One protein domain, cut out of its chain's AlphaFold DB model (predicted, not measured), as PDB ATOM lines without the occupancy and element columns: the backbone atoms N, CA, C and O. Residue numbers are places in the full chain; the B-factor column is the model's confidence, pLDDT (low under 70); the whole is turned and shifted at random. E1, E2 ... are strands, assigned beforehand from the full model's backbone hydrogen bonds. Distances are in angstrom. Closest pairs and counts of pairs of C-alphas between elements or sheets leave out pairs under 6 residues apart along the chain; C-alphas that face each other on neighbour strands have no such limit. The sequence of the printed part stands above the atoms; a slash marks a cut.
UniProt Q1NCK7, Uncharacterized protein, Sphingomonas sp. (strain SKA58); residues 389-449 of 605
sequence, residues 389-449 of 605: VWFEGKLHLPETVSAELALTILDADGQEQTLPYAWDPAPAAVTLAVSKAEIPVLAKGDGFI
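This is residues 389 to 449 of the 605 residues of an uncharacterized protein of Sphingomonas sp. (strain SKA58) (UniProt Q1NCK7). With little regular structure, one mixed sheet of six short strands, E2 E1 E6 E5 E3 E4, curls like part of a barrel, with three hairpins, E1 and E2, E3 and E4, E5 and E6. The class is all strand: E1 to E6 hold 22 of 61 printed residues, with no named helix. The whole is compact, radius of gyration of the C-alphas 10.7 A, spanning 28 by 25 by 18 A.

E1, residues 389 to 391, is antiparallel to E2, residues 394 to 396, with N 391 and O 394 2.9 A apart, and parallel to E6, residues 438 to 443, with N 390 and O 442 2.8 A apart, both within hydrogen-bond range.

E1 begins at C-alpha 389 (110.045, 125.533, 92.050); E6, 16.5 A long, ends at C-alpha 443 (107.684, 123.297, 87.197). E3 covers residues 408 to 410, E4 416 to 418, E5 429 to 432.

The printed part has no cut; the link E2 to E3 is long. No printed residue is under 70 in pLDDT.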
ATOM      1  N   VAL A 389     110.070 126.780  92.821       94.94
ATOM      2  CA  VAL A 389     110.045 125.533  92.050       94.94
ATOM      3  C   VAL A 389     108.944 124.618  92.572       94.94
ATOM      4  O   VAL A 389     108.922 124.284  93.755       94.94
ATOM      5  N   TRP A 390     108.052 124.176  91.691       95.31
ATOM      6  CA  TRP A 390     107.079 123.128  91.978       95.31
ATOM      7  C   TRP A 390     107.617 121.761  91.549       95.31
ATOM      8  O   TRP A 390     108.051 121.570  90.406       95.31
ATOM      9  N   PHE A 391     107.583 120.803  92.472       93.81
ATOM     10  CA  PHE A 391     108.011 119.425  92.253       93.81
ATOM     11  C   PHE A 391     107.243 118.486  93.192       93.81
ATOM     12  O   PHE A 391     107.099 118.778  94.374       93.81
ATOM     13  N   GLU A 392     106.734 117.371  92.659       93.19
ATOM     14  CA  GLU A 392     106.032 116.328  93.432       93.19
ATOM     15  C   GLU A 392     104.912 116.866  94.355       93.19
ATOM     16  O   GLU A 392     104.784 116.463  95.512       93.19
ATOM     17  N   GLY A 393     104.087 117.796  93.850       93.81
ATOM     18  CA  GLY A 393     102.949 118.359  94.594       93.81
ATOM     19  C   GLY A 393     103.329 119.381  95.668       93.81
ATOM     20  O   GLY A 393     102.501 119.720  96.517       93.81
ATOM     21  N   LYS A 394     104.579 119.858  95.672       96.19
ATOM     22  CA  LYS A 394     105.089 120.806  96.663       96.19
ATOM     23  C   LYS A 394     105.841 121.967  96.027       96.19
ATOM     24  O   LYS A 394     106.482 121.821  94.989       96.19
ATOM     25  N   LEU A 395     105.789 123.112  96.696       96.44
ATOM     26  CA  LEU A 395     106.601 124.289  96.419       96.44
ATOM     27  C   LEU A 395     107.912 124.219  97.199       96.44
ATOM     28  O   LEU A 395     107.918 123.901  98.390       96.44
ATOM     29  N   HIS A 396     109.005 124.560  96.532       95.06
ATOM     30  CA  HIS A 396     110.363 124.547  97.058       95.06
ATOM     31  C   HIS A 396     111.098 125.840  96.698       95.06
ATOM     32  O   HIS A 396     110.843 126.447  95.654       95.06
ATOM     33  N   LEU A 397     112.063 126.215  97.542       94.44
ATOM     34  CA  LEU A 397     113.069 127.210  97.178       94.44
ATOM     35  C   LEU A 397     113.883 126.721  95.965       94.44
ATOM     36  O   LEU A 397     114.111 125.512  95.835       94.44
ATOM     37  N   PRO A 398     114.356 127.632  95.097       91.12
ATOM     38  CA  PRO A 398     115.321 127.281  94.063       91.12
ATOM     39  C   PRO A 398     116.585 126.647  94.657       91.12
ATOM     40  O   PRO A 398     117.062 127.078  95.702       91.12
ATOM     41  N   GLU A 399     117.184 125.676  93.958       86.25
ATOM     42  CA  GLU A 399     118.419 124.998  94.406       86.25
ATOM     43  C   GLU A 399     119.617 125.963  94.555       86.25
ATOM     44  O   GLU A 399     120.584 125.663  95.251       86.25
ATOM     45  N   THR A 400     119.554 127.131  93.911       82.06
ATOM     46  CA  THR A 400     120.551 128.211  93.991       82.06
ATOM     47  C   THR A 400     120.426 129.074  95.249       82.06
ATOM     48  O   THR A 400     121.327 129.864  95.533       82.06
ATOM     49  N   VAL A 401     119.330 128.944  95.998       85.94
ATOM     50  CA  VAL A 401     119.042 129.716  97.212       85.94
ATOM     51  C   VAL A 401     119.359 128.869  98.445       85.94
ATOM     52  O   VAL A 401     119.133 127.661  98.467       85.94
ATOM     53  N   SER A 402     119.896 129.503  99.493       84.38
ATOM     54  CA  SER A 402     120.190 128.815 100.754       84.38
ATOM     55  C   SER A 402     118.922 128.213 101.363       84.38
ATOM     56  O   SER A 402     117.926 128.914 101.541       84.38
ATOM     57  N   ALA A 403     118.988 126.943 101.769       77.62
ATOM     58  CA  ALA A 403     117.907 126.269 102.491       77.62
ATOM     59  C   ALA A 403     117.618 126.888 103.873       77.62
ATOM     60  O   ALA A 403     116.588 126.600 104.472       77.62
ATOM     61  N   GLU A 404     118.521 127.732 104.383       79.44
ATOM     62  CA  GLU A 404     118.353 128.464 105.643       79.44
ATOM     63  C   GLU A 404     117.538 129.758 105.481       79.44
ATOM     64  O   GLU A 404     117.219 130.407 106.478       79.44
ATOM     65  N   LEU A 405     117.201 130.158 104.246       85.38
ATOM     66  CA  LEU A 405     116.345 131.316 104.010       85.38
ATOM     67  C   LEU A 405     114.936 131.022 104.542       85.38
ATOM     68  O   LEU A 405     114.175 130.260 103.944       85.38
ATOM     69  N   ALA A 406     114.583 131.655 105.658       85.19
ATOM     70  CA  ALA A 406     113.233 131.621 106.200       85.19
ATOM     71  C   ALA A 406     112.310 132.480 105.323       85.19
ATOM     72  O   ALA A 406     112.195 133.687 105.523       85.19
ATOM     73  N   LEU A 407     111.686 131.846 104.330       92.50
ATOM     74  CA  LEU A 407     110.713 132.466 103.437       92.50
ATOM     75  C   LEU A 407     109.307 131.935 103.733       92.50
ATOM     76  O   LEU A 407     109.104 130.719 103.824       92.50
ATOM     77  N   THR A 408     108.341 132.846 103.820       95.31
ATOM     78  CA  THR A 408     106.914 132.530 103.904       95.31
ATOM     79  C   THR A 408     106.157 133.044 102.683       95.31
ATOM     80  O   THR A 408     106.469 134.095 102.117       95.31
ATOM     81  N   ILE A 409     105.155 132.274 102.265       96.81
ATOM     82  CA  ILE A 409     104.250 132.590 101.155       96.81
ATOM     83  C   ILE A 409     102.820 132.711 101.672       96.81
ATOM     84  O   ILE A 409     102.516 132.176 102.735       96.81
ATOM     85  N   LEU A 410     101.950 133.369 100.914       96.62
ATOM     86  CA  LEU A 410     100.507 133.324 101.133       96.62
ATOM     87  C   LEU A 410      99.905 132.171 100.323       96.62
ATOM     88  O   LEU A 410     100.199 132.034  99.132       96.62
ATOM     89  N   ASP A 411      99.094 131.336 100.970       94.50
ATOM     90  CA  ASP A 411      98.311 130.308 100.288       94.50
ATOM     91  C   ASP A 411      97.040 130.870  99.621       94.50
ATOM     92  O   ASP A 411      96.790 132.076  99.628       94.50
ATOM     93  N   ALA A 412      96.237 129.995  99.006       90.06
ATOM     94  CA  ALA A 412      94.994 130.379  98.335       90.06
ATOM     95  C   ALA A 412      93.946 131.005  99.281       90.06
ATOM     96  O   ALA A 412      93.079 131.737  98.811       90.06
ATOM     97  N   ASP A 413      94.042 130.742 100.589       92.62
ATOM     98  CA  ASP A 413      93.182 131.312 101.633       92.62
ATOM     99  C   ASP A 413      93.824 132.557 102.288       92.62
ATOM    100  O   ASP A 413      93.330 133.080 103.294       92.62
ATOM    101  N   GLY A 414      94.952 133.027 101.743       92.94
ATOM    102  CA  GLY A 414      95.705 134.175 102.240       92.94
ATOM    103  C   GLY A 414      96.467 133.913 103.542       92.94
ATOM    104  O   GLY A 414      96.873 134.872 104.202       92.94
ATOM    105  N   GLN A 415      96.655 132.651 103.941       95.19
ATOM    106  CA  GLN A 415      97.384 132.296 105.160       95.19
ATOM    107  C   GLN A 415      98.881 132.150 104.893       95.19
ATOM    108  O   GLN A 415      99.300 131.668 103.840       95.19
ATOM    109  N   GLU A 416      99.703 132.549 105.865       97.12
ATOM    110  CA  GLU A 416     101.155 132.407 105.764       97.12
ATOM    111  C   GLU A 416     101.595 130.949 105.925       97.12
ATOM    112  O   GLU A 416     101.258 130.282 106.904       97.12
ATOM    113  N   GLN A 417     102.413 130.476 104.986       96.56
ATOM    114  CA  GLN A 417     102.937 129.114 104.951       96.56
ATOM    115  C   GLN A 417     104.454 129.109 104.761       96.56
ATOM    116  O   GLN A 417     105.014 129.939 104.043       96.56
ATOM    117  N   THR A 418     105.133 128.139 105.374       94.94
ATOM    118  CA  THR A 418     106.582 127.921 105.224       94.94
ATOM    119  C   THR A 418     106.890 126.896 104.136       94.94
ATOM    120  O   THR A 418     106.145 125.933 103.959       94.94
ATOM    121  N   LEU A 419     108.037 127.037 103.469       93.50
ATOM    122  CA  LEU A 419     108.508 126.064 102.479       93.50
ATOM    123  C   LEU A 419     109.290 124.895 103.123       93.50
ATOM    124  O   LEU A 419     110.020 125.113 104.089       93.50
ATOM    125  N   PRO A 420     109.209 123.666 102.573       94.44
ATOM    126  CA  PRO A 420     108.382 123.279 101.434       94.44
ATOM    127  C   PRO A 420     106.898 123.153 101.803       94.44
ATOM    128  O   PRO A 420     106.561 122.612 102.855       94.44
ATOM    129  N   TYR A 421     106.016 123.593 100.906       96.12
ATOM    130  CA  TYR A 421     104.568 123.633 101.139       96.12
ATOM    131  C   TYR A 421     103.817 122.771 100.122       96.12
ATOM    132  O   TYR A 421     104.147 122.796  98.939       96.12
ATOM    133  N   ALA A 422     102.825 121.999 100.564       96.50
ATOM    134  CA  ALA A 422     102.015 121.168  99.675       96.50
ATOM    135  C   ALA A 422     100.967 122.021  98.952       96.50
ATOM    136  O   ALA A 422     100.117 122.622  99.598       96.50
ATOM    137  N   TRP A 423     101.021 122.049  97.619       94.12
ATOM    138  CA  TRP A 423     100.100 122.826  96.791       94.12
ATOM    139  C   TRP A 423      99.810 122.064  95.493       94.12
ATOM    140  O   TRP A 423     100.675 121.937  94.619       94.12
ATOM    141  N   ASP A 424      98.592 121.530  95.394       87.94
ATOM    142  CA  ASP A 424      98.091 120.780  94.241       87.94
ATOM    143  C   ASP A 424      96.639 121.213  93.944       87.94
ATOM    144  O   ASP A 424      95.812 121.180  94.861       87.94
ATOM    145  N   PRO A 425      96.305 121.650  92.714       89.06
ATOM    146  CA  PRO A 425      97.176 121.773  91.539       89.06
ATOM    147  C   PRO A 425      98.281 122.824  91.701       89.06
ATOM    148  O   PRO A 425      98.164 123.753  92.496       89.06
ATOM    149  N   ALA A 426      99.356 122.670  90.924       91.19
ATOM    150  CA  ALA A 426     100.490 123.590  90.925       91.19
ATOM    151  C   ALA A 426     100.038 125.036  90.606       91.19
ATOM    152  O   ALA A 426      99.442 125.254  89.545       91.19
ATOM    153  N   PRO A 427     100.309 126.027  91.479       93.12
ATOM    154  CA  PRO A 427      99.936 127.416  91.223       93.12
ATOM    155  C   PRO A 427     100.875 128.042  90.186       93.12
ATOM    156  O   PRO A 427     102.050 127.702  90.135       93.12
ATOM    157  N   ALA A 428     100.382 128.965  89.355       91.88
ATOM    158  CA  ALA A 428     101.215 129.661  88.362       91.88
ATOM    159  C   ALA A 428     102.113 130.744  88.984       91.88
ATOM    160  O   ALA A 428     103.194 131.052  88.473       91.88
ATOM    161  N   ALA A 429     101.646 131.309  90.091       94.38
ATOM    162  CA  ALA A 429     102.268 132.385  90.828       94.38
ATOM    163  C   ALA A 429     101.918 132.249  92.312       94.38
ATOM    164  O   ALA A 429     100.919 131.613  92.657       94.38
ATOM    165  N   VAL A 430     102.748 132.825  93.176       95.44
ATOM    166  CA  VAL A 430     102.477 132.934  94.612       95.44
ATOM    167  C   VAL A 430     102.881 134.309  95.119       95.44
ATOM    168  O   VAL A 430     103.831 134.908  94.614       95.44
ATOM    169  N   THR A 431     102.202 134.777  96.160       96.00
ATOM    170  CA  THR A 431     102.539 136.031  96.831       96.00
ATOM    171  C   THR A 431     103.462 135.762  98.011       96.00
ATOM    172  O   THR A 431     103.173 134.921  98.865       96.00
ATOM    173  N   LEU A 432     104.576 136.486  98.083       95.00
ATOM    174  CA  LEU A 432     105.476 136.453  99.233       95.00
ATOM    175  C   LEU A 432     104.837 137.185 100.419       95.00
ATOM    176  O   LEU A 432     104.299 138.281 100.270       95.00
ATOM    177  N   ALA A 433     104.891 136.597 101.613       93.44
ATOM    178  CA  ALA A 433     104.166 137.140 102.762       93.44
ATOM    179  C   ALA A 433     104.721 138.490 103.248       93.44
ATOM    180  O   ALA A 433     103.946 139.329 103.707       93.44
ATOM    181  N   VAL A 434     106.035 138.706 103.124       89.75
ATOM    182  CA  VAL A 434     106.731 139.907 103.615       89.75
ATOM    183  C   VAL A 434     106.710 141.022 102.572       89.75
ATOM    184  O   VAL A 434     106.106 142.064 102.822       89.75
ATOM    185  N   SER A 435     107.313 140.807 101.399       88.69
ATOM    186  CA  SER A 435     107.356 141.818 100.330       88.69
ATOM    187  C   SER A 435     106.011 142.067  99.645       88.69
ATOM    188  O   SER A 435     105.863 143.076  98.964       88.69
ATOM    189  N   LYS A 436     105.030 141.161  99.796       90.94
ATOM    190  CA  LYS A 436     103.760 141.156  99.038       90.94
ATOM    191  C   LYS A 436     103.946 141.072  97.520       90.94
ATOM    192  O   LYS A 436     102.984 141.221  96.773       90.94
ATOM    193  N   ALA A 437     105.160 140.779  97.061       91.75
ATOM    194  CA  ALA A 437     105.452 140.573  95.659       91.75
ATOM    195  C   ALA A 437     104.832 139.259  95.177       91.75
ATOM    196  O   ALA A 437     105.002 138.212  95.807       91.75
ATOM    197  N   GLU A 438     104.159 139.306  94.032       93.62
ATOM    198  CA  GLU A 438     103.788 138.105  93.297       93.62
ATOM    199  C   GLU A 438     105.002 137.610  92.494       93.62
ATOM    200  O   GLU A 438     105.612 138.363  91.729       93.62
ATOM    201  N   ILE A 439     105.375 136.342  92.676       94.06
ATOM    202  CA  ILE A 439     106.501 135.710  91.977       94.06
ATOM    203  C   ILE A 439     106.045 134.462  91.214       94.06
ATOM    204  O   ILE A 439     105.131 133.757  91.655       94.06
ATOM    205  N   PRO A 440     106.665 134.150  90.062       94.62
ATOM    206  CA  PRO A 440     106.296 132.979  89.284       94.62
ATOM    207  C   PRO A 440     106.698 131.678  89.978       94.62
ATOM    208  O   PRO A 440     107.729 131.589  90.653       94.62
ATOM    209  N   VAL A 441     105.918 130.633  89.717       94.25
ATOM    210  CA  VAL A 441     106.271 129.257  90.069       94.25
ATOM    211  C   VAL A 441     106.625 128.488  88.802       94.25
ATOM    212  O   VAL A 441     105.900 128.498  87.801       94.25
ATOM    213  N   LEU A 442     107.764 127.807  88.848       93.44
ATOM    214  CA  LEU A 442     108.286 127.016  87.746       93.44
ATOM    215  C   LEU A 442     108.160 125.527  88.061       93.44
ATOM    216  O   LEU A 442     108.589 125.070  89.117       93.44
ATOM    217  N   ALA A 443     107.626 124.747  87.132       91.81
ATOM    218  CA  ALA A 443     107.684 123.297  87.197       91.81
ATOM    219  C   ALA A 443     109.131 122.825  86.972       91.81
ATOM    220  O   ALA A 443     109.809 123.263  86.035       91.81
ATOM    221  N   LYS A 444     109.618 121.918  87.830       89.00
ATOM    222  CA  LYS A 444     110.990 121.396  87.744       89.00
ATOM    223  C   LYS A 444     111.255 120.762  86.369       89.00
ATOM    224  O   LYS A 444     110.703 119.715  86.057       89.00
ATOM    225  N   GLY A 445     112.131 121.390  85.578       83.25
ATOM    226  CA  GLY A 445     112.519 120.948  84.228       83.25
ATOM    227  C   GLY A 445     111.623 121.441  83.082       83.25
ATOM    228  O   GLY A 445     112.030 121.347  81.926       83.25
ATOM    229  N   ASP A 446     110.464 122.026  83.394       83.38
ATOM    230  CA  ASP A 446     109.416 122.364  82.420       83.38
ATOM    231  C   ASP A 446     109.134 123.876  82.312       83.38
ATOM    232  O   ASP A 446     108.347 124.290  81.463       83.38
ATOM    233  N   GLY A 447     109.768 124.715  83.140       89.25
ATOM    234  CA  GLY A 447     109.602 126.175  83.112       89.25
ATOM    235  C   GLY A 447     108.300 126.653  83.767       89.25
ATOM    236  O   GLY A 447     107.831 126.058  84.729       89.25
ATOM    237  N   PHE A 448     107.726 127.754  83.283       89.75
ATOM    238  CA  PHE A 448     106.483 128.339  83.788       89.75
ATOM    239  C   PHE A 448     105.339 127.332  83.791       89.75
ATOM    240  O   PHE A 448     105.051 126.669  82.788       89.75
ATOM    241  N   ILE A 449     104.614 127.313  84.904       90.31
ATOM    242  CA  ILE A 449     103.316 126.657  84.975       90.31
ATOM    243  C   ILE A 449     102.331 127.458  84.121       90.31
ATOM    244  O   ILE A 449     102.103 128.646  84.341       90.31
TER     245      ILE A 449